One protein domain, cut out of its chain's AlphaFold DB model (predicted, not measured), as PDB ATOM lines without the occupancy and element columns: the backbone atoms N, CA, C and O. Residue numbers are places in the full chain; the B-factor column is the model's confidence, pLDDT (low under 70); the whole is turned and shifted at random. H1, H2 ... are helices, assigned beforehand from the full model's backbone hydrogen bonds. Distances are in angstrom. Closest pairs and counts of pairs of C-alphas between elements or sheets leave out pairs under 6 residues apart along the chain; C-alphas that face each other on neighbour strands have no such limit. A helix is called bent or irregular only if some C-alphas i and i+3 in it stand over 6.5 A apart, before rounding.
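This is residues 786 to 992 of the 992 residues of the protein "HEPN_DZIP3 domain-containing protein" of Mytilus coruscus (UniProt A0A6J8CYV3). Two helical hairpins, H3 with H4 and H6b with H7, spread like the arms of a V from a body of H1, H5, H6a, H8 and H9. The printed part has 207 residues with nine named helices, H1 to H9 along the chain, and no named strand: all helix. It is loose, with a radius of gyration of the C-alphas of 20.9 A, and flat, 63 by 49 by 25 A.

Start at the hub H6, residues 882 to 923, assigned as one helix by its hydrogen bonds but bent: C-alphas 902 and 905 are 6.8 A apart. Its arms H6a, residues 882 to 902, and H6b, residues 905 to 923, stand at a steep tilt of 52 degrees. H6b and H7, residues 928 to 948, form a hairpin at 16 degrees; closest C-alphas Tyr 907 and Leu 945, 5.5 A. H6a touches H1, residues 786 to 799, at C-alphas 888 and 791, 4.9 A, and H8, residues 952 to 968, with 889 to 896 alone, closest 893 to 952, 5.5 A. H4, residues 840 to 862, touches H8 with 851 to 861 alone, closest 854 to 965, 5.1 A, and forms a hairpin with H3, residues 819 to 832. H5, residues 866 to 878, touches H1; H2, residues 809 to 813, touches H7. H9, residues 975 to 991, touches H8 and is only just irregular, C-alphas 982 and 985 being 7.0 A apart. Every O i to N i+4 pair is within hydrogen-bond range except in H9, 9 of 13.

Find C-alpha 786 at (59.124, 50.235, 68.037), where H1 begins. H4 runs 33.2 A, H6a 30.9 A, H7 30.1 A; H9 ends at C-alpha 991, (65.882, 70.914, 65.979).

C-alphas 786 and 927 are farthest apart, 64.7 A. The printed part has no cut and no long link. Residues 834 to 838, 970 to 980 and 990 to 992 have pLDDT under 70.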
ATOM      1  N   ILE A 786      58.180  50.331  69.171       79.50
ATOM      2  CA  ILE A 786      59.124  50.235  68.037       79.50
ATOM      3  C   ILE A 786      59.881  51.547  67.785       79.50
ATOM      4  O   ILE A 786      61.077  51.535  67.515       79.50
ATOM      5  N   VAL A 787      59.196  52.687  67.902       85.00
ATOM      6  CA  VAL A 787      59.798  54.012  67.707       85.00
ATOM      7  C   VAL A 787      60.927  54.282  68.708       85.00
ATOM      8  O   VAL A 787      62.005  54.703  68.303       85.00
ATOM      9  N   TYR A 788      60.721  54.033  70.004       85.62
ATOM     10  CA  TYR A 788      61.736  54.324  71.021       85.62
ATOM     11  C   TYR A 788      62.924  53.382  70.913       85.62
ATOM     12  O   TYR A 788      64.059  53.854  70.943       85.62
ATOM     13  N   SER A 789      62.670  52.083  70.734       86.31
ATOM     14  CA  SER A 789      63.724  51.080  70.606       86.31
ATOM     15  C   SER A 789      64.567  51.298  69.347       86.31
ATOM     16  O   SER A 789      65.793  51.312  69.433       86.31
ATOM     17  N   ALA A 790      63.938  51.561  68.196       89.94
ATOM     18  CA  ALA A 790      64.652  51.813  66.944       89.94
ATOM     19  C   ALA A 790      65.460  53.119  66.988       89.94
ATOM     20  O   ALA A 790      66.578  53.177  66.474       89.94
ATOM     21  N   MET A 791      64.917  54.178  67.602       93.06
ATOM     22  CA  MET A 791      65.644  55.444  67.743       93.06
ATOM     23  C   MET A 791      66.771  55.356  68.775       93.06
ATOM     24  O   MET A 791      67.798  56.008  68.593       93.06
ATOM     25  N   LYS A 792      66.618  54.530  69.816       91.94
ATOM     26  CA  LYS A 792      67.699  54.217  70.753       91.94
ATOM     27  C   LYS A 792      68.834  53.485  70.049       91.94
ATOM     28  O   LYS A 792      69.967  53.932  70.119       91.94
ATOM     29  N   GLU A 793      68.524  52.429  69.298       92.56
ATOM     30  CA  GLU A 793      69.526  51.674  68.538       92.56
ATOM     31  C   GLU A 793      70.263  52.574  67.535       92.56
ATOM     32  O   GLU A 793      71.483  52.517  67.411       92.56
ATOM     33  N   ALA A 794      69.538  53.470  66.858       93.38
ATOM     34  CA  ALA A 794      70.134  54.472  65.980       93.38
ATOM     35  C   ALA A 794      71.109  55.406  66.717       93.38
ATOM     36  O   ALA A 794      72.171  55.727  66.180       93.38
ATOM     37  N   ALA A 795      70.751  55.855  67.922       94.56
ATOM     38  CA  ALA A 795      71.625  56.675  68.751       94.56
ATOM     39  C   ALA A 795      72.853  55.874  69.215       94.56
ATOM     40  O   ALA A 795      73.969  56.355  69.045       94.56
ATOM     41  N   ASP A 796      72.663  54.638  69.686       94.12
ATOM     42  CA  ASP A 796      73.722  53.732  70.149       94.12
ATOM     43  C   ASP A 796      74.729  53.402  69.035       94.12
ATOM     44  O   ASP A 796      75.942  53.390  69.252       94.12
ATOM     45  N   GLN A 797      74.251  53.197  67.803       93.94
ATOM     46  CA  GLN A 797      75.120  53.021  66.638       93.94
ATOM     47  C   GLN A 797      76.038  54.238  66.466       93.94
ATOM     48  O   GLN A 797      77.248  54.074  66.308       93.94
ATOM     49  N   ILE A 798      75.503  55.460  66.530       94.19
ATOM     50  CA  ILE A 798      76.283  56.700  66.378       94.19
ATOM     51  C   ILE A 798      77.258  56.886  67.535       94.19
ATOM     52  O   ILE A 798      78.432  57.186  67.309       94.19
ATOM     53  N   THR A 799      76.803  56.678  68.765       93.81
ATOM     54  CA  THR A 799      77.632  56.870  69.954       93.81
ATOM     55  C   THR A 799      78.715  55.802  70.078       93.81
ATOM     56  O   THR A 799      79.755  56.078  70.664       93.81
ATOM     57  N   SER A 800      78.575  54.641  69.430       93.81
ATOM     58  CA  SER A 800      79.642  53.626  69.370       93.81
ATOM     59  C   SER A 800      80.935  54.103  68.686       93.81
ATOM     60  O   SER A 800      82.011  53.571  68.958       93.81
ATOM     61  N   PHE A 801      80.861  55.132  67.831       91.50
ATOM     62  CA  PHE A 801      82.032  55.747  67.190       91.50
ATOM     63  C   PHE A 801      82.783  56.721  68.099       91.50
ATOM     64  O   PHE A 801      83.847  57.222  67.727       91.50
ATOM     65  N   ILE A 802      82.225  57.022  69.268       90.12
ATOM     66  CA  ILE A 802      82.798  57.956  70.219       90.12
ATOM     67  C   ILE A 802      83.841  57.208  71.065       90.12
ATOM     68  O   ILE A 802      83.488  56.291  71.808       90.12
ATOM     69  N   PRO A 803      85.132  57.582  70.990       86.44
ATOM     70  CA  PRO A 803      86.145  57.035  71.885       86.44
ATOM     71  C   PRO A 803      85.939  57.555  73.314       86.44
ATOM     72  O   PRO A 803      85.041  58.345  73.591       86.44
ATOM     73  N   LYS A 804      86.803  57.159  74.254       85.56
ATOM     74  CA  LYS A 804      86.720  57.663  75.631       85.56
ATOM     75  C   LYS A 804      86.700  59.201  75.648       85.56
ATOM     76  O   LYS A 804      87.645  59.855  75.201       85.56
ATOM     77  N   MET A 805      85.624  59.752  76.198       84.50
ATOM     78  CA  MET A 805      85.397  61.188  76.303       84.50
ATOM     79  C   MET A 805      86.505  61.864  77.137       84.50
ATOM     80  O   MET A 805      86.942  61.347  78.168       84.50
ATOM     81  N   CYS A 806      87.016  62.995  76.640       84.56
ATOM     82  CA  CYS A 806      88.121  63.766  77.223       84.56
ATOM     83  C   CYS A 806      88.215  65.158  76.571       84.56
ATOM     84  O   CYS A 806      87.564  65.417  75.564       84.56
ATOM     85  N   SER A 807      89.101  66.031  77.059       85.06
ATOM     86  CA  SER A 807      89.316  67.379  76.499       85.06
ATOM     87  C   SER A 807      89.809  67.433  75.043       85.06
ATOM     88  O   SER A 807      89.860  68.510  74.465       85.06
ATOM     89  N   SER A 808      90.172  66.307  74.418       87.88
ATOM     90  CA  SER A 808      90.553  66.264  72.994       87.88
ATOM     91  C   SER A 808      89.439  65.769  72.064       87.88
ATOM     92  O   SER A 808      89.609  65.778  70.845       87.88
ATOM     93  N   ILE A 809      88.287  65.365  72.615       89.25
ATOM     94  CA  ILE A 809      87.223  64.683  71.866       89.25
ATOM     95  C   ILE A 809      86.636  65.550  70.744       89.25
ATOM     96  O   ILE A 809      86.412  65.063  69.638       89.25
ATOM     97  N   LYS A 810      86.462  66.859  70.979       89.94
ATOM     98  CA  LYS A 810      85.953  67.798  69.967       89.94
ATOM     99  C   LYS A 810      86.877  67.909  68.770       89.94
ATOM    100  O   LYS A 810      86.406  67.899  67.644       89.94
ATOM    101  N   ALA A 811      88.187  67.970  68.995       86.94
ATOM    102  CA  ALA A 811      89.153  68.048  67.906       86.94
ATOM    103  C   ALA A 811      89.134  66.788  67.022       86.94
ATOM    104  O   ALA A 811      89.429  66.876  65.834       86.94
ATOM    105  N   GLN A 812      88.778  65.633  67.595       88.19
ATOM    106  CA  GLN A 812      88.682  64.361  66.876       88.19
ATOM    107  C   GLN A 812      87.354  64.212  66.120       88.19
ATOM    108  O   GLN A 812      87.352  63.744  64.984       88.19
ATOM    109  N   LEU A 813      86.233  64.591  66.744       91.38
ATOM    110  CA  LEU A 813      84.889  64.340  66.211       91.38
ATOM    111  C   LEU A 813      84.273  65.531  65.465       91.38
ATOM    112  O   LEU A 813      83.431  65.314  64.599       91.38
ATOM    113  N   LEU A 814      84.675  66.765  65.792       92.75
ATOM    114  CA  LEU A 814      84.083  68.024  65.313       92.75
ATOM    115  C   LEU A 814      85.146  68.956  64.688       92.75
ATOM    116  O   LEU A 814      85.406  70.059  65.190       92.75
ATOM    117  N   PRO A 815      85.827  68.513  63.616       90.75
ATOM    118  CA  PRO A 815      86.958  69.234  63.035       90.75
ATOM    119  C   PRO A 815      86.591  70.604  62.439       90.75
ATOM    120  O   PRO A 815      87.447  71.491  62.390       90.75
ATOM    121  N   LEU A 816      85.342  70.827  62.012       90.75
ATOM    122  CA  LEU A 816      84.916  72.089  61.400       90.75
ATOM    123  C   LEU A 816      84.848  73.221  62.422       90.75
ATOM    124  O   LEU A 816      85.132  74.365  62.075       90.75
ATOM    125  N   GLN A 817      84.535  72.921  63.683       89.31
ATOM    126  CA  GLN A 817      84.603  73.873  64.797       89.31
ATOM    127  C   GLN A 817      86.021  74.089  65.352       89.31
ATOM    128  O   GLN A 817      86.208  74.917  66.249       89.31
ATOM    129  N   GLY A 818      87.013  73.364  64.830       86.44
ATOM    130  CA  GLY A 818      88.406  73.408  65.262       86.44
ATOM    131  C   GLY A 818      89.180  74.637  64.772       86.44
ATOM    132  O   GLY A 818      88.693  75.770  64.780       86.44
ATOM    133  N   VAL A 819      90.433  74.420  64.362       89.12
ATOM    134  CA  VAL A 819      91.355  75.487  63.923       89.12
ATOM    135  C   VAL A 819      90.751  76.385  62.831       89.12
ATOM    136  O   VAL A 819      90.782  77.601  63.025       89.12
ATOM    137  N   PRO A 820      90.118  75.857  61.762       89.75
ATOM    138  CA  PRO A 820      89.582  76.706  60.696       89.75
ATOM    139  C   PRO A 820      88.517  77.698  61.188       89.75
ATOM    140  O   PRO A 820      88.541  78.876  60.832       89.75
ATOM    141  N   TRP A 821      87.610  77.264  62.069       91.81
ATOM    142  CA  TRP A 821      86.611  78.153  62.666       91.81
ATOM    143  C   TRP A 821      87.240  79.178  63.617       91.81
ATOM    144  O   TRP A 821      86.858  80.351  63.599       91.81
ATOM    145  N   LYS A 822      88.223  78.765  64.432       89.31
ATOM    146  CA  LYS A 822      88.956  79.674  65.332       89.31
ATOM    147  C   LYS A 822      89.662  80.773  64.530       89.31
ATOM    148  O   LYS A 822      89.504  81.950  64.862       89.31
ATOM    149  N   GLU A 823      90.355  80.419  63.450       90.25
ATOM    150  CA  GLU A 823      91.003  81.371  62.540       90.25
ATOM    151  C   GLU A 823      89.987  82.293  61.861       90.25
ATOM    152  O   GLU A 823      90.146  83.518  61.890       90.25
ATOM    153  N   TRP A 824      88.902  81.739  61.314       92.12
ATOM    154  CA  TRP A 824      87.841  82.528  60.688       92.12
ATOM    155  C   TRP A 824      87.219  83.529  61.671       92.12
ATOM    156  O   TRP A 824      87.111  84.716  61.367       92.12
ATOM    157  N   SER A 825      86.880  83.086  62.886       89.50
ATOM    158  CA  SER A 825      86.278  83.916  63.937       89.50
ATOM    159  C   SER A 825      87.225  85.017  64.426       89.50
ATOM    160  O   SER A 825      86.816  86.169  64.602       89.50
ATOM    161  N   GLN A 826      88.511  84.706  64.618       89.38
ATOM    162  CA  GLN A 826      89.528  85.696  64.988       89.38
ATOM    163  C   GLN A 826      89.735  86.737  63.884       89.38
ATOM    164  O   GLN A 826      89.818  87.938  64.173       89.38
ATOM    165  N   ASN A 827      89.764  86.301  62.625       87.00
ATOM    166  CA  ASN A 827      89.858  87.189  61.474       87.00
ATOM    167  C   ASN A 827      88.605  88.062  61.347       87.00
ATOM    168  O   ASN A 827      88.750  89.276  61.225       87.00
ATOM    169  N   LEU A 828      87.396  87.514  61.514       86.81
ATOM    170  CA  LEU A 828      86.145  88.284  61.537       86.81
ATOM    171  C   LEU A 828      86.158  89.352  62.640       86.81
ATOM    172  O   LEU A 828      85.881  90.526  62.381       86.81
ATOM    173  N   LYS A 829      86.539  88.978  63.871       86.38
ATOM    174  CA  LYS A 829      86.717  89.931  64.982       86.38
ATOM    175  C   LYS A 829      87.731  91.009  64.616       86.38
ATOM    176  O   LYS A 829      87.536  92.178  64.938       86.38
ATOM    177  N   THR A 830      88.807  90.638  63.927       84.00
ATOM    178  CA  THR A 830      89.824  91.584  63.474       84.00
ATOM    179  C   THR A 830      89.271  92.515  62.398       84.00
ATOM    180  O   THR A 830      89.436  93.719  62.545       84.00
ATOM    181  N   VAL A 831      88.550  92.039  61.382       79.81
ATOM    182  CA  VAL A 831      87.894  92.894  60.370       79.81
ATOM    183  C   VAL A 831      86.914  93.879  61.020       79.81
ATOM    184  O   VAL A 831      86.838  95.044  60.622       79.81
ATOM    185  N   ASN A 832      86.202  93.439  62.058       77.62
ATOM    186  CA  ASN A 832      85.192  94.245  62.739       77.62
ATOM    187  C   ASN A 832      85.754  95.188  63.818       77.62
ATOM    188  O   ASN A 832      85.090  96.162  64.159       77.62
ATOM    189  N   LYS A 833      86.987  94.983  64.307       77.56
ATOM    190  CA  LYS A 833      87.673  95.940  65.195       77.56
ATOM    191  C   LYS A 833      88.036  97.220  64.434       77.56
ATOM    192  O   LYS A 833      88.944  97.205  63.592       77.56
ATOM    193  N   SER A 834      87.394  98.331  64.799       57.75
ATOM    194  CA  SER A 834      87.683  99.687  64.324       57.75
ATOM    195  C   SER A 834      89.134 100.086  64.648       57.75
ATOM    196  O   SER A 834      89.443 100.522  65.756       57.75
ATOM    197  N   SER A 835      90.058  99.928  63.697       60.78
ATOM    198  CA  SER A 835      91.430 100.445  63.811       60.78
ATOM    199  C   SER A 835      91.585 101.680  62.931       60.78
ATOM    200  O   SER A 835      91.206 101.666  61.761       60.78
ATOM    201  N   LYS A 836      92.183 102.742  63.482       52.47
ATOM    202  CA  LYS A 836      92.484 103.998  62.771       52.47
ATOM    203  C   LYS A 836      93.545 103.826  61.665       52.47
ATOM    204  O   LYS A 836      93.720 104.754  60.884       52.47
ATOM    205  N   TYR A 837      94.200 102.661  61.603       50.84
ATOM    206  CA  TYR A 837      95.366 102.376  60.761       50.84
ATOM    207  C   TYR A 837      95.198 101.178  59.812       50.84
ATOM    208  O   TYR A 837      96.151 100.841  59.127       50.84
ATOM    209  N   LYS A 838      94.021 100.530  59.745       66.06
ATOM    210  CA  LYS A 838      93.817  99.406  58.811       66.06
ATOM    211  C   LYS A 838      93.594  99.896  57.386       66.06
ATOM    212  O   LYS A 838      92.603 100.577  57.118       66.06
ATOM    213  N   THR A 839      94.482  99.520  56.477       71.75
ATOM    214  CA  THR A 839      94.356  99.828  55.048       71.75
ATOM    215  C   THR A 839      93.336  98.909  54.361       71.75
ATOM    216  O   THR A 839      92.998  97.825  54.847       71.75
ATOM    217  N   MET A 840      92.827  99.323  53.197       73.50
ATOM    218  CA  MET A 840      91.933  98.488  52.379       73.50
ATOM    219  C   MET A 840      92.608  97.172  51.955       73.50
ATOM    220  O   MET A 840      91.948  96.136  51.914       73.50
ATOM    221  N   GLN A 841      93.920  97.206  51.703       76.62
ATOM    222  CA  GLN A 841      94.720  96.028  51.365       76.62
ATOM    223  C   GLN A 841      94.825  95.052  52.541       76.62
ATOM    224  O   GLN A 841      94.577  93.866  52.355       76.62
ATOM    225  N   GLU A 842      95.091  95.530  53.760       77.31
ATOM    226  CA  GLU A 842      95.107  94.680  54.962       77.31
ATOM    227  C   GLU A 842      93.746  94.025  55.223       77.31
ATOM    228  O   GLU A 842      93.682  92.837  55.529       77.31
ATOM    229  N   ASN A 843      92.642  94.757  55.036       80.00
ATOM    230  CA  ASN A 843      91.303  94.169  55.122       80.00
ATOM    231  C   ASN A 843      91.053  93.126  54.020       80.00
ATOM    232  O   ASN A 843      90.403  92.116  54.283       80.00
ATOM    233  N   GLY A 844      91.565  93.350  52.807       82.44
ATOM    234  CA  GLY A 844      91.533  92.370  51.719       82.44
ATOM    235  C   GLY A 844      92.299  91.092  52.068       82.44
ATOM    236  O   GLY A 844      91.762  90.002  51.910       82.44
ATOM    237  N   LEU A 845      93.501  91.219  52.638       86.38
ATOM    238  CA  LEU A 845      94.310  90.084  53.093       86.38
ATOM    239  C   LEU A 845      93.618  89.293  54.211       86.38
ATOM    240  O   LEU A 845      93.595  88.067  54.167       86.38
ATOM    241  N   ILE A 846      93.017  89.970  55.196       84.19
ATOM    242  CA  ILE A 846      92.287  89.292  56.279       84.19
ATOM    243  C   ILE A 846      91.039  88.582  55.731       84.19
ATOM    244  O   ILE A 846      90.752  87.460  56.141       84.19
ATOM    245  N   ARG A 847      90.321  89.186  54.774       84.94
ATOM    246  CA  ARG A 847      89.193  88.525  54.095       84.94
ATOM    247  C   ARG A 847      89.636  87.316  53.277       84.94
ATOM    248  O   ARG A 847      88.953  86.303  53.320       84.94
ATOM    249  N   ASN A 848      90.780  87.382  52.597       87.62
ATOM    250  CA  ASN A 848      91.333  86.220  51.898       87.62
ATOM    251  C   ASN A 848      91.634  85.080  52.876       87.62
ATOM    252  O   ASN A 848      91.217  83.959  52.619       87.62
ATOM    253  N   LYS A 849      92.219  85.371  54.047       89.25
ATOM    254  CA  LYS A 849      92.409  84.363  55.107       89.25
ATOM    255  C   LYS A 849      91.093  83.767  55.615       89.25
ATOM    256  O   LYS A 849      91.040  82.592  55.957       89.25
ATOM    257  N   MET A 850      90.017  84.556  55.676       88.81
ATOM    258  CA  MET A 850      88.685  84.030  56.006       88.81
ATOM    259  C   MET A 850      88.169  83.079  54.918       88.81
ATOM    260  O   MET A 850      87.651  82.014  55.242       88.81
ATOM    261  N   ILE A 851      88.345  83.430  53.642       87.81
ATOM    262  CA  ILE A 851      87.971  82.565  52.514       87.81
ATOM    263  C   ILE A 851      88.792  81.268  52.538       87.81
ATOM    264  O   ILE A 851      88.224  80.191  52.395       87.81
ATOM    265  N   GLU A 852      90.103  81.349  52.772       90.31
ATOM    266  CA  GLU A 852      90.991  80.185  52.910       90.31
ATOM    267  C   GLU A 852      90.527  79.255  54.042       90.31
ATOM    268  O   GLU A 852      90.407  78.045  53.843       90.31
ATOM    269  N   ALA A 853      90.171  79.814  55.204       90.62
ATOM    270  CA  ALA A 853      89.625  79.037  56.316       90.62
ATOM    271  C   ALA A 853      88.300  78.333  55.949       90.62
ATOM    272  O   ALA A 853      88.118  77.159  56.280       90.62
ATOM    273  N   ARG A 854      87.399  79.002  55.209       89.88
ATOM    274  CA  ARG A 854      86.156  78.390  54.695       89.88
ATOM    275  C   ARG A 854      86.432  77.295  53.665       89.88
ATOM    276  O   ARG A 854      85.777  76.258  53.701       89.88
ATOM    277  N   GLN A 855      87.427  77.475  52.800       88.06
ATOM    278  CA  GLN A 855      87.864  76.444  51.852       88.06
ATOM    279  C   GLN A 855      88.443  75.225  52.574       88.06
ATOM    280  O   GLN A 855      88.117  74.096  52.225       88.06
ATOM    281  N   THR A 856      89.233  75.433  53.631       90.38
ATOM    282  CA  THR A 856      89.716  74.328  54.473       90.38
ATOM    283  C   THR A 856      88.554  73.574  55.121       90.38
ATOM    284  O   THR A 856      88.527  72.347  55.066       90.38
ATOM    285  N   GLN A 857      87.555  74.273  55.675       90.44
ATOM    286  CA  GLN A 857      86.344  73.620  56.197       90.44
ATOM    287  C   GLN A 857      85.598  72.841  55.111       90.44
ATOM    288  O   GLN A 857      85.175  71.715  55.357       90.44
ATOM    289  N   PHE A 858      85.471  73.398  53.905       87.81
ATOM    290  CA  PHE A 858      84.835  72.715  52.782       87.81
ATOM    291  C   PHE A 858      85.558  71.405  52.431       87.81
ATOM    292  O   PHE A 858      84.903  70.375  52.305       87.81
ATOM    293  N   HIS A 859      86.893  71.401  52.384       87.25
ATOM    294  CA  HIS A 859      87.678  70.181  52.152       87.25
ATOM    295  C   HIS A 859      87.546  69.143  53.273       87.25
ATOM    296  O   HIS A 859      87.523  67.943  53.011       87.25
ATOM    297  N   ILE A 860      87.407  69.582  54.526       88.31
ATOM    298  CA  ILE A 860      87.106  68.676  55.644       88.31
ATOM    299  C   ILE A 860      85.720  68.041  55.456       88.31
ATOM    300  O   ILE A 860      85.553  66.849  55.712       88.31
ATOM    301  N   CYS A 861      84.733  68.800  54.966       84.25
ATOM    302  CA  CYS A 861      83.394  68.272  54.701       84.25
ATOM    303  C   CYS A 861      83.413  67.140  53.665       84.25
ATOM    304  O   CYS A 861      82.611  66.219  53.785       84.25
ATOM    305  N   GLU A 862      84.323  67.167  52.685       79.19
ATOM    306  CA  GLU A 862      84.452  66.118  51.658       79.19
ATOM    307  C   GLU A 862      84.796  64.744  52.257       79.19
ATOM    308  O   GLU A 862      84.419  63.721  51.689       79.19
ATOM    309  N   ASN A 863      85.443  64.715  53.428       82.25
ATOM    310  CA  ASN A 863      85.858  63.497  54.122       82.25
ATOM    311  C   ASN A 863      85.553  63.582  55.627       82.25
ATOM    312  O   ASN A 863      86.458  63.568  56.464       82.25
ATOM    313  N   LEU A 864      84.267  63.673  55.979       84.25
ATOM    314  CA  LEU A 864      83.835  63.637  57.377       84.25
ATOM    315  C   LEU A 864      84.205  62.308  58.045       84.25
ATOM    316  O   LEU A 864      84.131  61.240  57.435       84.25
ATOM    317  N   GLY A 865      84.542  62.378  59.333       88.00
ATOM    318  CA  GLY A 865      84.755  61.184  60.144       88.00
ATOM    319  C   GLY A 865      83.493  60.305  60.235       88.00
ATOM    320  O   GLY A 865      82.379  60.819  60.080       88.00
ATOM    321  N   PRO A 866      83.639  58.998  60.539       90.88
ATOM    322  CA  PRO A 866      82.523  58.046  60.585       90.88
ATOM    323  C   PRO A 866      81.360  58.499  61.475       90.88
ATOM    324  O   PRO A 866      80.201  58.388  61.082       90.88
ATOM    325  N   PHE A 867      81.682  59.089  62.629       93.12
ATOM    326  CA  PHE A 867      80.718  59.638  63.579       93.12
ATOM    327  C   PHE A 867      79.793  60.695  62.947       93.12
ATOM    328  O   PHE A 867      78.574  60.524  62.931       93.12
ATOM    329  N   MET A 868      80.364  61.767  62.379       90.69
ATOM    330  CA  MET A 868      79.573  62.856  61.793       90.69
ATOM    331  C   MET A 868      78.861  62.435  60.510       90.69
ATOM    332  O   MET A 868      77.725  62.853  60.299       90.69
ATOM    333  N   SER A 869      79.485  61.596  59.671       88.81
ATOM    334  CA  SER A 869      78.823  61.083  58.464       88.81
ATOM    335  C   SER A 869      77.563  60.307  58.837       88.81
ATOM    336  O   SER A 869      76.492  60.608  58.321       88.81
ATOM    337  N   MET A 870      77.667  59.366  59.780       91.12
ATOM    338  CA  MET A 870      76.524  58.541  60.157       91.12
ATOM    339  C   MET A 870      75.432  59.342  60.865       91.12
ATOM    340  O   MET A 870      74.250  59.111  60.618       91.12
ATOM    341  N   PHE A 871      75.807  60.315  61.700       91.75
ATOM    342  CA  PHE A 871      74.848  61.227  62.317       91.75
ATOM    343  C   PHE A 871      74.038  62.009  61.275       91.75
ATOM    344  O   PHE A 871      72.810  62.035  61.355       91.75
ATOM    345  N   ILE A 872      74.702  62.601  60.276       87.81
ATOM    346  CA  ILE A 872      74.035  63.361  59.208       87.81
ATOM    347  C   ILE A 872      73.133  62.448  58.375       87.81
ATOM    348  O   ILE A 872      71.967  62.783  58.157       87.81
ATOM    349  N   ASP A 873      73.645  61.288  57.954       87.00
ATOM    350  CA  ASP A 873      72.889  60.324  57.152       87.00
ATOM    351  C   ASP A 873      71.625  59.870  57.896       87.00
ATOM    352  O   ASP A 873      70.533  59.839  57.321       87.00
ATOM    353  N   LYS A 874      71.741  59.585  59.200       90.25
ATOM    354  CA  LYS A 874      70.608  59.149  60.018       90.25
ATOM    355  C   LYS A 874      69.596  60.264  60.247       90.25
ATOM    356  O   LYS A 874      68.404  60.022  60.083       90.25
ATOM    357  N   ILE A 875      70.052  61.477  60.569       87.56
ATOM    358  CA  ILE A 875      69.171  62.637  60.751       87.56
ATOM    359  C   ILE A 875      68.374  62.921  59.477       87.56
ATOM    360  O   ILE A 875      67.165  63.107  59.564       87.56
ATOM    361  N   ILE A 876      69.005  62.892  58.299       85.38
ATOM    362  CA  ILE A 876      68.312  63.102  57.018       85.38
ATOM    363  C   ILE A 876      67.210  62.062  56.803       85.38
ATOM    364  O   ILE A 876      66.117  62.415  56.364       85.38
ATOM    365  N   GLN A 877      67.478  60.797  57.135       87.31
ATOM    366  CA  GLN A 877      66.503  59.714  56.986       87.31
ATOM    367  C   GLN A 877      65.293  59.869  57.914       87.31
ATOM    368  O   GLN A 877      64.174  59.568  57.499       87.31
ATOM    369  N   ILE A 878      65.499  60.316  59.157       89.19
ATOM    370  CA  ILE A 878      64.425  60.373  60.160       89.19
ATOM    371  C   ILE A 878      63.686  61.716  60.198       89.19
ATOM    372  O   ILE A 878      62.549  61.745  60.650       89.19
ATOM    373  N   LEU A 879      64.276  62.806  59.687       84.00
ATOM    374  CA  LEU A 879      63.705  64.162  59.724       84.00
ATOM    375  C   LEU A 879      62.264  64.304  59.187       84.00
ATOM    376  O   LEU A 879      61.518  65.155  59.698       84.00
ATOM    377  N   PRO A 880      61.837  63.553  58.147       85.44
ATOM    378  CA  PRO A 880      60.444  63.579  57.705       85.44
ATOM    379  C   PRO A 880      59.464  63.155  58.808       85.44
ATOM    380  O   PRO A 880      58.326  63.615  58.822       85.44
ATOM    381  N   TYR A 881      59.924  62.337  59.755       88.12
ATOM    382  CA  TYR A 881      59.149  61.777  60.851       88.12
ATOM    383  C   TYR A 881      59.440  62.549  62.148       88.12
ATOM    384  O   TYR A 881      60.452  62.360  62.829       88.12
ATOM    385  N   GLU A 882      58.561  63.499  62.471       81.44
ATOM    386  CA  GLU A 882      58.782  64.465  63.555       81.44
ATOM    387  C   GLU A 882      58.931  63.803  64.935       81.44
ATOM    388  O   GLU A 882      59.790  64.199  65.727       81.44
ATOM    389  N   LYS A 883      58.122  62.777  65.230       82.19
ATOM    390  CA  LYS A 883      58.135  62.077  66.524       82.19
ATOM    391  C   LYS A 883      59.448  61.318  66.729       82.19
ATOM    392  O   LYS A 883      60.092  61.471  67.764       82.19
ATOM    393  N   GLU A 884      59.859  60.555  65.728       88.81
ATOM    394  CA  GLU A 884      61.091  59.776  65.657       88.81
ATOM    395  C   GLU A 884      62.304  60.694  65.809       88.81
ATOM    396  O   GLU A 884      63.169  60.438  66.645       88.81
ATOM    397  N   THR A 885      62.320  61.813  65.077       87.50
ATOM    398  CA  THR A 885      63.383  62.822  65.167       87.50
ATOM    399  C   THR A 885      63.527  63.349  66.592       87.50
ATOM    400  O   THR A 885      64.633  63.372  67.131       87.50
ATOM    401  N   LYS A 886      62.418  63.738  67.238       85.19
ATOM    402  CA  LYS A 886      62.439  64.240  68.620       85.19
ATOM    403  C   LYS A 886      62.959  63.185  69.600       85.19
ATOM    404  O   LYS A 886      63.804  63.504  70.432       85.19
ATOM    405  N   VAL A 887      62.495  61.939  69.489       87.31
ATOM    406  CA  VAL A 887      62.938  60.829  70.354       87.31
ATOM    407  C   VAL A 887      64.427  60.534  70.157       87.31
ATOM    408  O   VAL A 887      65.165  60.420  71.132       87.31
ATOM    409  N   PHE A 888      64.896  60.479  68.911       91.19
ATOM    410  CA  PHE A 888      66.303  60.266  68.576       91.19
ATOM    411  C   PHE A 888      67.222  61.359  69.139       91.19
ATOM    412  O   PHE A 888      68.255  61.067  69.740       91.19
ATOM    413  N   VAL A 889      66.827  62.626  68.997       90.19
ATOM    414  CA  VAL A 889      67.583  63.767  69.532       90.19
ATOM    415  C   VAL A 889      67.670  63.708  71.052       90.19
ATOM    416  O   VAL A 889      68.724  63.997  71.615       90.19
ATOM    417  N   VAL A 890      66.582  63.326  71.724       89.25
ATOM    418  CA  VAL A 890      66.584  63.149  73.179       89.25
ATOM    419  C   VAL A 890      67.535  62.028  73.597       89.25
ATOM    420  O   VAL A 890      68.303  62.241  74.530       89.25
ATOM    421  N   TRP A 891      67.553  60.886  72.900       92.06
ATOM    422  CA  TRP A 891      68.510  59.812  73.190       92.06
ATOM    423  C   TRP A 891      69.963  60.286  73.089       92.06
ATOM    424  O   TRP A 891      70.756  60.028  73.992       92.06
ATOM    425  N   LEU A 892      70.301  61.043  72.039       92.81
ATOM    426  CA  LEU A 892      71.639  61.625  71.898       92.81
ATOM    427  C   LEU A 892      71.960  62.626  73.015       92.81
ATOM    428  O   LEU A 892      73.055  62.581  73.569       92.81
ATOM    429  N   LYS A 893      71.020  63.517  73.365       91.06
ATOM    430  CA  LYS A 893      71.194  64.470  74.475       91.06
ATOM    431  C   LYS A 893      71.476  63.742  75.785       91.06
ATOM    432  O   LYS A 893      72.487  64.019  76.413       91.06
ATOM    433  N   MET A 894      70.644  62.761  76.130       87.19
ATOM    434  CA  MET A 894      70.807  61.967  77.347       87.19
ATOM    435  C   MET A 894      72.164  61.265  77.404       87.19
ATOM    436  O   MET A 894      72.818  61.311  78.440       87.19
ATOM    437  N   PHE A 895      72.614  60.675  76.292       90.62
ATOM    438  CA  PHE A 895      73.942  60.069  76.218       90.62
ATOM    439  C   PHE A 895      75.050  61.092  76.518       90.62
ATOM    440  O   PHE A 895      75.933  60.836  77.336       90.62
ATOM    441  N   PHE A 896      75.023  62.265  75.878       90.31
ATOM    442  CA  PHE A 896      76.050  63.287  76.099       90.31
ATOM    443  C   PHE A 896      76.006  63.889  77.505       90.31
ATOM    444  O   PHE A 896      77.060  64.166  78.084       90.31
ATOM    445  N   ASP A 897      74.811  64.056  78.064       86.94
ATOM    446  CA  ASP A 897      74.616  64.535  79.428       86.94
ATOM    447  C   ASP A 897      75.184  63.531  80.441       86.94
ATOM    448  O   ASP A 897      75.891  63.933  81.366       86.94
ATOM    449  N   GLU A 898      74.962  62.228  80.242       85.69
ATOM    450  CA  GLU A 898      75.544  61.159  81.065       85.69
ATOM    451  C   GLU A 898      77.080  61.171  81.002       85.69
ATOM    452  O   GLU A 898      77.753  61.192  82.035       85.69
ATOM    453  N   GLN A 899      77.665  61.250  79.801       86.25
ATOM    454  CA  GLN A 899      79.122  61.359  79.652       86.25
ATOM    455  C   GLN A 899      79.674  62.617  80.341       86.25
ATOM    456  O   GLN A 899      80.708  62.571  81.016       86.25
ATOM    457  N   SER A 900      78.966  63.740  80.213       85.44
ATOM    458  CA  SER A 900      79.335  65.007  80.845       85.44
ATOM    459  C   SER A 900      79.308  64.915  82.373       85.44
ATOM    460  O   SER A 900      80.223  65.422  83.024       85.44
ATOM    461  N   GLN A 901      78.322  64.222  82.952       81.69
ATOM    462  CA  GLN A 901      78.219  63.996  84.401       81.69
ATOM    463  C   GLN A 901      79.413  63.215  84.964       81.69
ATOM    464  O   GLN A 901      79.821  63.469  86.095       81.69
ATOM    465  N   HIS A 902      80.013  62.314  84.184       82.31
ATOM    466  CA  HIS A 902      81.189  61.555  84.615       82.31
ATOM    467  C   HIS A 902      82.505  62.326  84.496       82.31
ATOM    468  O   HIS A 902      83.426  62.090  85.276       82.31
ATOM    469  N   ILE A 903      82.617  63.229  83.523       86.31
ATOM    470  CA  ILE A 903      83.912  63.797  83.123       86.31
ATOM    471  C   ILE A 903      84.095  65.216  83.637       86.31
ATOM    472  O   ILE A 903      85.166  65.561  84.137       86.31
ATOM    473  N   LEU A 904      83.056  66.048  83.558       88.19
ATOM    474  CA  LEU A 904      83.147  67.451  83.954       88.19
ATOM    475  C   LEU A 904      83.506  67.673  85.430       88.19
ATOM    476  O   LEU A 904      84.236  68.634  85.674       88.19
ATOM    477  N   PRO A 905      83.093  66.841  86.412       87.38
ATOM    478  CA  PRO A 905      83.482  67.047  87.808       87.38
ATOM    479  C   PRO A 905      84.999  67.115  88.021       87.38
ATOM    480  O   PRO A 905      85.467  68.012  88.720       87.38
ATOM    481  N   GLU A 906      85.774  66.247  87.361       89.00
ATOM    482  CA  GLU A 906      87.242  66.230  87.459       89.00
ATOM    483  C   GLU A 906      87.857  67.536  86.923       89.00
ATOM    484  O   GLU A 906      88.718  68.149  87.560       89.00
ATOM    485  N   TYR A 907      87.391  68.010  85.763       88.44
ATOM    486  CA  TYR A 907      87.852  69.273  85.177       88.44
ATOM    487  C   TYR A 907      87.409  70.489  86.006       88.44
ATOM    488  O   TYR A 907      88.189  71.425  86.199       88.44
ATOM    489  N   LEU A 908      86.188  70.463  86.548       88.88
ATOM    490  CA  LEU A 908      85.662  71.500  87.435       88.88
ATOM    491  C   LEU A 908      86.454  71.581  88.738       88.88
ATOM    492  O   LEU A 908      86.716  72.683  89.214       88.88
ATOM    493  N   GLU A 909      86.858  70.451  89.316       90.19
ATOM    494  CA  GLU A 909      87.692  70.421  90.517       90.19
ATOM    495  C   GLU A 909      89.078  71.013  90.243       90.19
ATOM    496  O   GLU A 909      89.534  71.891  90.981       90.19
ATOM    497  N   ARG A 910      89.712  70.639  89.124       90.75
ATOM    498  CA  ARG A 910      90.994  71.222  88.690       90.75
ATOM    499  C   ARG A 910      90.906  72.732  88.480       90.75
ATOM    500  O   ARG A 910      91.819  73.454  88.885       90.75
ATOM    501  N   TYR A 911      89.824  73.211  87.865       91.75
ATOM    502  CA  TYR A 911      89.556  74.638  87.692       91.75
ATOM    503  C   TYR A 911      89.348  75.340  89.042       91.75
ATOM    504  O   TYR A 911      90.016  76.334  89.328       91.75
ATOM    505  N   LYS A 912      88.486  74.793  89.914       91.81
ATOM    506  CA  LYS A 912      88.191  75.343  91.249       91.81
ATOM    507  C   LYS A 912      89.441  75.423  92.125       91.81
ATOM    508  O   LYS A 912      89.665  76.460  92.742       91.81
ATOM    509  N   SER A 913      90.272  74.378  92.137       93.69
ATOM    510  CA  SER A 913      91.549  74.368  92.862       93.69
ATOM    511  C   SER A 913      92.453  75.507  92.391       93.69
ATOM    512  O   SER A 913      92.980  76.263  93.203       93.69
ATOM    513  N   LYS A 914      92.585  75.694  91.071       93.75
ATOM    514  CA  LYS A 914      93.429  76.759  90.513       93.75
ATOM    515  C   LYS A 914      92.880  78.156  90.785       93.75
ATOM    516  O   LYS A 914      93.644  79.076  91.065       93.75
ATOM    517  N   TRP A 915      91.559  78.308  90.755       92.94
ATOM    518  CA  TRP A 915      90.890  79.551  91.123       92.94
ATOM    519  C   TRP A 915      91.109  79.904  92.603       92.94
ATOM    520  O   TRP A 915      91.385  81.058  92.924       92.94
ATOM    521  N   GLN A 916      91.061  78.915  93.502       93.25
ATOM    522  CA  GLN A 916      91.361  79.102  94.926       93.25
ATOM    523  C   GLN A 916      92.828  79.491  95.169       93.25
ATOM    524  O   GLN A 916      93.091  80.381  95.980       93.25
ATOM    525  N   GLU A 917      93.776  78.881  94.448       93.00
ATOM    526  CA  GLU A 917      95.196  79.271  94.484       93.00
ATOM    527  C   GLU A 917      95.389  80.729  94.043       93.00
ATOM    528  O   GLU A 917      96.057  81.497  94.734       93.00
ATOM    529  N   LEU A 918      94.763  81.134  92.928       91.94
ATOM    530  CA  LEU A 918      94.822  82.512  92.435       91.94
ATOM    531  C   LEU A 918      94.248  83.501  93.455       91.94
ATOM    532  O   LEU A 918      94.869  84.528  93.725       91.94
ATOM    533  N   LYS A 919      93.089  83.182  94.040       92.12
ATOM    534  CA  LYS A 919      92.451  84.024  95.056       92.12
ATOM    535  C   LYS A 919      93.334  84.173  96.298       92.12
ATOM    536  O   LYS A 919      93.535  85.285  96.771       92.12
ATOM    537  N   SER A 920      93.939  83.079  96.759       92.31
ATOM    538  CA  SER A 920      94.857  83.094  97.904       92.31
ATOM    539  C   SER A 920      96.104  83.943  97.636       92.31
ATOM    540  O   SER A 920      96.502  84.724  98.495       92.31
ATOM    541  N   ALA A 921      96.688  83.846  96.436       89.19
ATOM    542  CA  ALA A 921      97.834  84.662  96.029       89.19
ATOM    543  C   ALA A 921      97.484  86.161  95.936       89.19
ATOM    544  O   ALA A 921      98.279  87.021  96.320       89.19
ATOM    545  N   GLN A 922      96.274  86.491  95.468       88.38
ATOM    546  CA  GLN A 922      95.764  87.867  95.445       88.38
ATOM    547  C   GLN A 922      95.549  88.419  96.861       88.38
ATOM    548  O   GLN A 922      95.975  89.540  97.149       88.38
ATOM    549  N   ASP A 923      94.954  87.625  97.754       89.50
ATOM    550  CA  ASP A 923      94.706  88.003  99.149       89.50
ATOM    551  C   ASP A 923      96.020  88.193  99.933       89.50
ATOM    552  O   ASP A 923      96.138  89.106 100.753       89.50
ATOM    553  N   GLN A 924      97.043  87.382  99.639       90.69
ATOM    554  CA  GLN A 924      98.382  87.470 100.241       90.69
ATOM    555  C   GLN A 924      99.276  88.557  99.619       90.69
ATOM    556  O   GLN A 924     100.376  88.794 100.118       90.69
ATOM    557  N   LYS A 925      98.800  89.269  98.582       86.25
ATOM    558  CA  LYS A 925      99.566  90.269  97.813       86.25
ATOM    559  C   LYS A 925     100.894  89.718  97.279       86.25
ATOM    560  O   LYS A 925     101.927  90.389  97.352       86.25
ATOM    561  N   ASP A 926     100.851  88.507  96.731       84.69
ATOM    562  CA  ASP A 926     101.992  87.899  96.048       84.69
ATOM    563  C   ASP A 926     102.472  88.741  94.854       84.69
ATOM    564  O   ASP A 926     101.800  89.656  94.371       84.69
ATOM    565  N   SER A 927     103.668  88.416  94.351       87.44
ATOM    566  CA  SER A 927     104.261  89.124  93.213       87.44
ATOM    567  C   SER A 927     103.356  89.102  91.972       87.44
ATOM    568  O   SER A 927     102.701  88.099  91.680       87.44
ATOM    569  N   THR A 928     103.383  90.184  91.188       87.12
ATOM    570  CA  THR A 928     102.624  90.298  89.928       87.12
ATOM    571  C   THR A 928     102.928  89.153  88.962       87.12
ATOM    572  O   THR A 928     102.015  88.604  88.362       87.12
ATOM    573  N   VAL A 929     104.186  88.705  88.897       90.50
ATOM    574  CA  VAL A 929     104.611  87.558  88.076       90.50
ATOM    575  C   VAL A 929     103.920  86.258  88.508       90.50
ATOM    576  O   VAL A 929     103.532  85.449  87.664       90.50
ATOM    577  N   THR A 930     103.742  86.045  89.816       87.81
ATOM    578  CA  THR A 930     103.014  84.881  90.347       87.81
ATOM    579  C   THR A 930     101.542  84.932  89.943       87.81
ATOM    580  O   THR A 930     101.000  83.920  89.498       87.81
ATOM    581  N   ILE A 931     100.918  86.107  90.067       88.69
ATOM    582  CA  ILE A 931      99.511  86.328  89.714       88.69
ATOM    583  C   ILE A 931      99.295  86.106  88.212       88.69
ATOM    584  O   ILE A 931      98.410  85.333  87.847       88.69
ATOM    585  N   ASP A 932     100.135  86.684  87.348       91.31
ATOM    586  CA  ASP A 932     100.047  86.525  85.889       91.31
ATOM    587  C   ASP A 932     100.202  85.052  85.475       91.31
ATOM    588  O   ASP A 932      99.444  84.532  84.651       91.31
ATOM    589  N   ARG A 933     101.143  84.331  86.101       94.44
ATOM    590  CA  ARG A 933     101.328  82.891  85.867       94.44
ATOM    591  C   ARG A 933     100.090  82.086  86.268       94.44
ATOM    592  O   ARG A 933      99.690  81.184  85.534       94.44
ATOM    593  N   LEU A 934      99.490  82.382  87.422       91.62
ATOM    594  CA  LEU A 934      98.284  81.694  87.894       91.62
ATOM    595  C   LEU A 934      97.063  82.018  87.023       91.62
ATOM    596  O   LEU A 934      96.270  81.121  86.753       91.62
ATOM    597  N   GLN A 935      96.937  83.251  86.525       92.38
ATOM    598  CA  GLN A 935      95.897  83.629  85.562       92.38
ATOM    599  C   GLN A 935      96.033  82.869  84.238       92.38
ATOM    600  O   GLN A 935      95.032  82.385  83.703       92.38
ATOM    601  N   HIS A 936      97.259  82.707  83.730       93.44
ATOM    602  CA  HIS A 936      97.512  81.892  82.540       93.44
ATOM    603  C   HIS A 936      97.104  80.434  82.768       93.44
ATOM    604  O   HIS A 936      96.338  79.876  81.987       93.44
ATOM    605  N   GLN A 937      97.546  79.834  83.877       93.00
ATOM    606  CA  GLN A 937      97.185  78.456  84.224       93.00
ATOM    607  C   GLN A 937      95.677  78.278  84.429       93.00
ATOM    608  O   GLN A 937      95.128  77.249  84.052       93.00
ATOM    609  N   LEU A 938      94.988  79.264  85.010       92.94
ATOM    610  CA  LEU A 938      93.532  79.235  85.141       92.94
ATOM    611  C   LEU A 938      92.850  79.263  83.766       92.94
ATOM    612  O   LEU A 938      91.923  78.489  83.542       92.94
ATOM    613  N   SER A 939      93.348  80.091  82.843       92.50
ATOM    614  CA  SER A 939      92.845  80.174  81.464       92.50
ATOM    615  C   SER A 939      93.042  78.856  80.703       92.50
ATOM    616  O   SER A 939      92.157  78.430  79.966       92.50
ATOM    617  N   GLU A 940      94.169  78.167  80.913       92.38
ATOM    618  CA  GLU A 940      94.399  76.819  80.368       92.38
ATOM    619  C   GLU A 940      93.378  75.807  80.912       92.38
ATOM    620  O   GLU A 940      92.831  75.014  80.148       92.38
ATOM    621  N   ARG A 941      93.058  75.858  82.214       91.06
ATOM    622  CA  ARG A 941      92.057  74.960  82.823       91.06
ATOM    623  C   ARG A 941      90.636  75.258  82.372       91.06
ATOM    624  O   ARG A 941      89.856  74.331  82.182       91.06
ATOM    625  N   GLU A 942      90.302  76.530  82.188       90.88
ATOM    626  CA  GLU A 942      89.024  76.936  81.604       90.88
ATOM    627  C   GLU A 942      88.886  76.409  80.170       90.88
ATOM    628  O   GLU A 942      87.843  75.865  79.809       90.88
ATOM    629  N   TYR A 943      89.958  76.490  79.377       89.56
ATOM    630  CA  TYR A 943      89.994  75.923  78.033       89.56
ATOM    631  C   TYR A 943      89.822  74.398  78.044       89.56
ATOM    632  O   TYR A 943      88.999  73.874  77.298       89.56
ATOM    633  N   GLU A 944      90.541  73.680  78.913       88.25
ATOM    634  CA  GLU A 944      90.387  72.228  79.067       88.25
ATOM    635  C   GLU A 944      88.949  71.832  79.433       88.25
ATOM    636  O   GLU A 944      88.410  70.894  78.848       88.25
ATOM    637  N   LEU A 945      88.320  72.559  80.362       88.69
ATOM    638  CA  LEU A 945      86.927  72.347  80.760       88.69
ATOM    639  C   LEU A 945      85.965  72.576  79.584       88.69
ATOM    640  O   LEU A 945      85.074  71.761  79.339       88.69
ATOM    641  N   ALA A 946      86.157  73.665  78.835       88.12
ATOM    642  CA  ALA A 946      85.332  73.992  77.678       88.12
ATOM    643  C   ALA A 946      85.483  72.965  76.547       88.12
ATOM    644  O   ALA A 946      84.497  72.628  75.894       88.12
ATOM    645  N   GLU A 947      86.688  72.447  76.304       88.38
ATOM    646  CA  GLU A 947      86.926  71.416  75.288       88.38
ATOM    647  C   GLU A 947      86.440  70.025  75.742       88.38
ATOM    648  O   GLU A 947      86.028  69.224  74.903       88.38
ATOM    649  N   ALA A 948      86.403  69.754  77.053       87.00
ATOM    650  CA  ALA A 948      85.835  68.526  77.619       87.00
ATOM    651  C   ALA A 948      84.294  68.499  77.623       87.00
ATOM    652  O   ALA A 948      83.707  67.420  77.579       87.00
ATOM    653  N   SER A 949      83.627  69.658  77.665       88.06
ATOM    654  CA  SER A 949      82.159  69.753  77.620       88.06
ATOM    655  C   SER A 949      81.624  69.401  76.239       88.06
ATOM    656  O   SER A 949      81.775  70.186  75.314       88.06
ATOM    657  N   PHE A 950      80.977  68.253  76.071       89.00
ATOM    658  CA  PHE A 950      80.454  67.811  74.779       89.00
ATOM    659  C   PHE A 950      78.958  67.523  74.891       89.00
ATOM    660  O   PHE A 950      78.548  66.738  75.736       89.00
ATOM    661  N   GLY A 951      78.162  68.140  74.020       90.94
ATOM    662  CA  GLY A 951      76.700  68.075  74.041       90.94
ATOM    663  C   GLY A 951      76.101  68.141  72.639       90.94
ATOM    664  O   GLY A 951      76.800  68.423  71.661       90.94
ATOM    665  N   PHE A 952      74.799  67.881  72.521       90.50
ATOM    666  CA  PHE A 952      74.104  67.815  71.230       90.50
ATOM    667  C   PHE A 952      74.183  69.129  70.428       90.50
ATOM    668  O   PHE A 952      74.284  69.124  69.200       90.50
ATOM    669  N   GLU A 953      74.204  70.274  71.108       89.12
ATOM    670  CA  GLU A 953      74.381  71.599  70.509       89.12
ATOM    671  C   GLU A 953      75.704  71.738  69.744       89.12
ATOM    672  O   GLU A 953      75.778  72.485  68.766       89.12
ATOM    673  N   HIS A 954      76.736  70.983  70.131       90.69
ATOM    674  CA  HIS A 954      78.000  70.944  69.405       90.69
ATOM    675  C   HIS A 954      77.859  70.226  68.056       90.69
ATOM    676  O   HIS A 954      78.487  70.649  67.088       90.69
ATOM    677  N   LEU A 955      76.991  69.212  67.946       90.50
ATOM    678  CA  LEU A 955      76.673  68.569  66.662       90.50
ATOM    679  C   LEU A 955      75.919  69.526  65.740       90.50
ATOM    680  O   LEU A 955      76.258  69.667  64.565       90.50
ATOM    681  N   CYS A 956      74.943  70.251  66.295       87.94
ATOM    682  CA  CYS A 956      74.205  71.279  65.560       87.94
ATOM    683  C   CYS A 956      75.144  72.383  65.053       87.94
ATOM    684  O   CYS A 956      75.026  72.838  63.916       87.94
ATOM    685  N   ARG A 957      76.118  72.796  65.875       89.19
ATOM    686  CA  ARG A 957      77.115  73.794  65.477       89.19
ATOM    687  C   ARG A 957      78.048  73.274  64.382       89.19
ATOM    688  O   ARG A 957      78.377  74.047  63.487       89.19
ATOM    689  N   GLU A 958      78.429  71.998  64.410       90.94
ATOM    690  CA  GLU A 958      79.241  71.364  63.360       90.94
ATOM    691  C   GLU A 958      78.509  71.368  62.018       90.94
ATOM    692  O   GLU A 958      79.057  71.792  61.000       90.94
ATOM    693  N   MET A 959      77.231  70.985  62.032       87.50
ATOM    694  CA  MET A 959      76.349  71.063  60.868       87.50
ATOM    695  C   MET A 959      76.207  72.496  60.341       87.50
ATOM    696  O   MET A 959      76.231  72.712  59.130       87.50
ATOM    697  N   GLY A 960      76.115  73.484  61.236       88.00
ATOM    698  CA  GLY A 960      76.119  74.897  60.865       88.00
ATOM    699  C   GLY A 960      77.423  75.321  60.180       88.00
ATOM    700  O   GLY A 960      77.385  75.977  59.145       88.00
ATOM    701  N   GLN A 961      78.586  74.893  60.693       89.50
ATOM    702  CA  GLN A 961      79.872  75.164  60.036       89.50
ATOM    703  C   GLN A 961      79.964  74.516  58.653       89.50
ATOM    704  O   GLN A 961      80.495  75.128  57.726       89.50
ATOM    705  N   MET A 962      79.420  73.309  58.505       87.00
ATOM    706  CA  MET A 962      79.335  72.616  57.224       87.00
ATOM    707  C   MET A 962      78.478  73.400  56.219       87.00
ATOM    708  O   MET A 962      78.914  73.612  55.088       87.00
ATOM    709  N   TYR A 963      77.302  73.885  56.631       86.25
ATOM    710  CA  TYR A 963      76.439  74.714  55.786       86.25
ATOM    711  C   TYR A 963      77.156  75.986  55.308       86.25
ATOM    712  O   TYR A 963      77.220  76.248  54.106       86.25
ATOM    713  N   GLU A 964      77.757  76.739  56.231       87.62
ATOM    714  CA  GLU A 964      78.472  77.986  55.932       87.62
ATOM    715  C   GLU A 964      79.645  77.763  54.963       87.62
ATOM    716  O   GLU A 964      79.817  78.500  53.990       87.62
ATOM    717  N   ALA A 965      80.432  76.702  55.173       87.75
ATOM    718  CA  ALA A 965      81.526  76.342  54.273       87.75
ATOM    719  C   ALA A 965      81.027  75.988  52.859       87.75
ATOM    720  O   ALA A 965      81.656  76.352  51.863       87.75
ATOM    721  N   MET A 966      79.875  75.319  52.750       84.25
ATOM    722  CA  MET A 966      79.244  74.979  51.468       84.25
ATOM    723  C   MET A 966      78.611  76.176  50.747       84.25
ATOM    724  O   MET A 966      78.442  76.112  49.524       84.25
ATOM    725  N   MET A 967      78.220  77.230  51.471       82.88
ATOM    726  CA  MET A 967      77.710  78.474  50.882       82.88
ATOM    727  C   MET A 967      78.833  79.355  50.338       82.88
ATOM    728  O   MET A 967      78.691  79.926  49.261       82.88
ATOM    729  N   GLU A 968      79.954  79.447  51.055       79.94
ATOM    730  CA  GLU A 968      81.088  80.293  50.656       79.94
ATOM    731  C   GLU A 968      81.996  79.659  49.587       79.94
ATOM    732  O   GLU A 968      82.783  80.356  48.937       79.94
ATOM    733  N   SER A 969      81.907  78.343  49.381       71.88
ATOM    734  CA  SER A 969      82.727  77.648  48.388       71.88
ATOM    735  C   SER A 969      82.370  78.060  46.955       71.88
ATOM    736  O   SER A 969      81.219  77.994  46.528       71.88
ATOM    737  N   LYS A 970      83.398  78.422  46.177       67.56
ATOM    738  CA  LYS A 970      83.294  78.642  44.722       67.56
ATOM    739  C   LYS A 970      83.298  77.333  43.924       67.56
ATOM    740  O   LYS A 970      83.104  77.366  42.711       67.56
ATOM    741  N   LEU A 971      83.581  76.206  44.579       65.44
ATOM    742  CA  LEU A 971      83.606  74.888  43.954       65.44
ATOM    743  C   LEU A 971      82.186  74.306  43.908       65.44
ATOM    744  O   LEU A 971      81.416  74.489  44.856       65.44
ATOM    745  N   PRO A 972      81.822  73.589  42.829       64.12
ATOM    746  CA  PRO A 972      80.535  72.916  42.759       64.12
ATOM    747  C   PRO A 972      80.412  71.912  43.908       64.12
ATOM    748  O   PRO A 972      81.297  71.093  44.142       64.12
ATOM    749  N   THR A 973      79.303  71.991  44.642       65.19
ATOM    750  CA  THR A 973      79.021  71.086  45.760       65.19
ATOM    751  C   THR A 973      78.874  69.652  45.222       65.19
ATOM    752  O   THR A 973      78.018  69.444  44.352       65.19
ATOM    753  N   PRO A 974      79.661  68.665  45.703       64.38
ATOM    754  CA  PRO A 974      79.535  67.278  45.253       64.38
ATOM    755  C   PRO A 974      78.117  66.746  45.489       64.38
ATOM    756  O   PRO A 974      77.470  67.136  46.460       64.38
ATOM    757  N   VAL A 975      77.639  65.828  44.638       65.56
ATOM    758  CA  VAL A 975      76.249  65.314  44.656       65.56
ATOM    759  C   VAL A 975      75.827  64.815  46.043       65.56
ATOM    760  O   VAL A 975      74.742  65.153  46.508       65.56
ATOM    761  N   LYS A 976      76.724  64.113  46.755       58.72
ATOM    762  CA  LYS A 976      76.513  63.639  48.139       58.72
ATOM    763  C   LYS A 976      76.081  64.763  49.095       58.72
ATOM    764  O   LYS A 976      75.297  64.533  50.008       58.72
ATOM    765  N   TYR A 977      76.561  65.983  48.864       63.81
ATOM    766  CA  TYR A 977      76.314  67.141  49.714       63.81
ATOM    767  C   TYR A 977      75.249  68.092  49.172       63.81
ATOM    768  O   TYR A 977      74.903  69.031  49.873       63.81
ATOM    769  N   GLN A 978      74.690  67.885  47.976       69.06
ATOM    770  CA  GLN A 978      73.586  68.724  47.484       69.06
ATOM    771  C   GLN A 978      72.305  68.503  48.299       69.06
ATOM    772  O   GLN A 978      71.632  69.464  48.679       69.06
ATOM    773  N   THR A 979      72.023  67.247  48.652       66.31
ATOM    774  CA  THR A 979      70.927  66.884  49.561       66.31
ATOM    775  C   THR A 979      71.158  67.461  50.958       66.31
ATOM    776  O   THR A 979      70.256  68.045  51.540       66.31
ATOM    777  N   ILE A 980      72.392  67.389  51.472       67.19
ATOM    778  CA  ILE A 980      72.774  67.978  52.766       67.19
ATOM    779  C   ILE A 980      72.642  69.510  52.721       67.19
ATOM    780  O   ILE A 980      72.012  70.104  53.585       67.19
ATOM    781  N   LYS A 981      73.167  70.167  51.686       73.06
ATOM    782  CA  LYS A 981      73.153  71.625  51.502       73.06
ATOM    783  C   LYS A 981      71.736  72.206  51.454       73.06
ATOM    784  O   LYS A 981      71.514  73.286  51.992       73.06
ATOM    785  N   SER A 982      70.796  71.494  50.830       73.38
ATOM    786  CA  SER A 982      69.380  71.881  50.776       73.38
ATOM    787  C   SER A 982      68.614  71.518  52.053       73.38
ATOM    788  O   SER A 982      67.769  72.293  52.493       73.38
ATOM    789  N   ALA A 983      68.930  70.384  52.686       71.81
ATOM    790  CA  ALA A 983      68.230  69.920  53.881       71.81
ATOM    791  C   ALA A 983      68.713  70.578  55.185       71.81
ATOM    792  O   ALA A 983      67.922  70.713  56.113       71.81
ATOM    793  N   LEU A 984      69.982  70.995  55.285       73.81
ATOM    794  CA  LEU A 984      70.597  71.492  56.526       73.81
ATOM    795  C   LEU A 984      69.831  72.646  57.189       73.81
ATOM    796  O   LEU A 984      69.557  72.525  58.382       73.81
ATOM    797  N   PRO A 985      69.430  73.720  56.475       75.88
ATOM    798  CA  PRO A 985      68.636  74.790  57.081       75.88
ATOM    799  C   PRO A 985      67.321  74.283  57.679       75.88
ATOM    800  O   PRO A 985      66.958  74.669  58.788       75.88
ATOM    801  N   HIS A 986      66.639  73.375  56.975       71.69
ATOM    802  CA  HIS A 986      65.382  72.776  57.427       71.69
ATOM    803  C   HIS A 986      65.581  71.857  58.635       71.69
ATOM    804  O   HIS A 986      64.793  71.883  59.577       71.69
ATOM    805  N   ILE A 987      66.665  71.076  58.641       70.19
ATOM    806  CA  ILE A 987      67.048  70.234  59.775       70.19
ATOM    807  C   ILE A 987      67.316  71.099  61.006       70.19
ATOM    808  O   ILE A 987      66.743  70.851  62.063       70.19
ATOM    809  N   SER A 988      68.157  72.128  60.880       70.69
ATOM    810  CA  SER A 988      68.487  73.018  61.994       70.69
ATOM    811  C   SER A 988      67.256  73.750  62.527       70.69
ATOM    812  O   SER A 988      67.099  73.830  63.740       70.69
ATOM    813  N   ALA A 989      66.358  74.214  61.652       70.31
ATOM    814  CA  ALA A 989      65.115  74.871  62.053       70.31
ATOM    815  C   ALA A 989      64.136  73.943  62.792       70.31
ATOM    816  O   ALA A 989      63.381  74.414  63.627       70.31
ATOM    817  N   LYS A 990      64.140  72.635  62.501       68.94
ATOM    818  CA  LYS A 990      63.303  71.647  63.206       68.94
ATOM    819  C   LYS A 990      63.872  71.197  64.558       68.94
ATOM    820  O   LYS A 990      63.137  70.623  65.360       68.94
ATOM    821  N   LEU A 991      65.178  71.357  64.769       67.50
ATOM    822  CA  LEU A 991      65.882  70.914  65.979       67.50
ATOM    823  C   LEU A 991      65.995  72.003  67.058       67.50
ATOM    824  O   LEU A 991      66.230  71.664  68.223       67.50
ATOM    825  N   LEU A 992      65.879  73.271  66.655       54.81
ATOM    826  CA  LEU A 992      65.818  74.465  67.505       54.81
ATOM    827  C   LEU A 992      64.365  74.785  67.859       54.81
ATOM    828  O   LEU A 992      64.149  75.207  69.016       54.81
TER     829      LEU A 992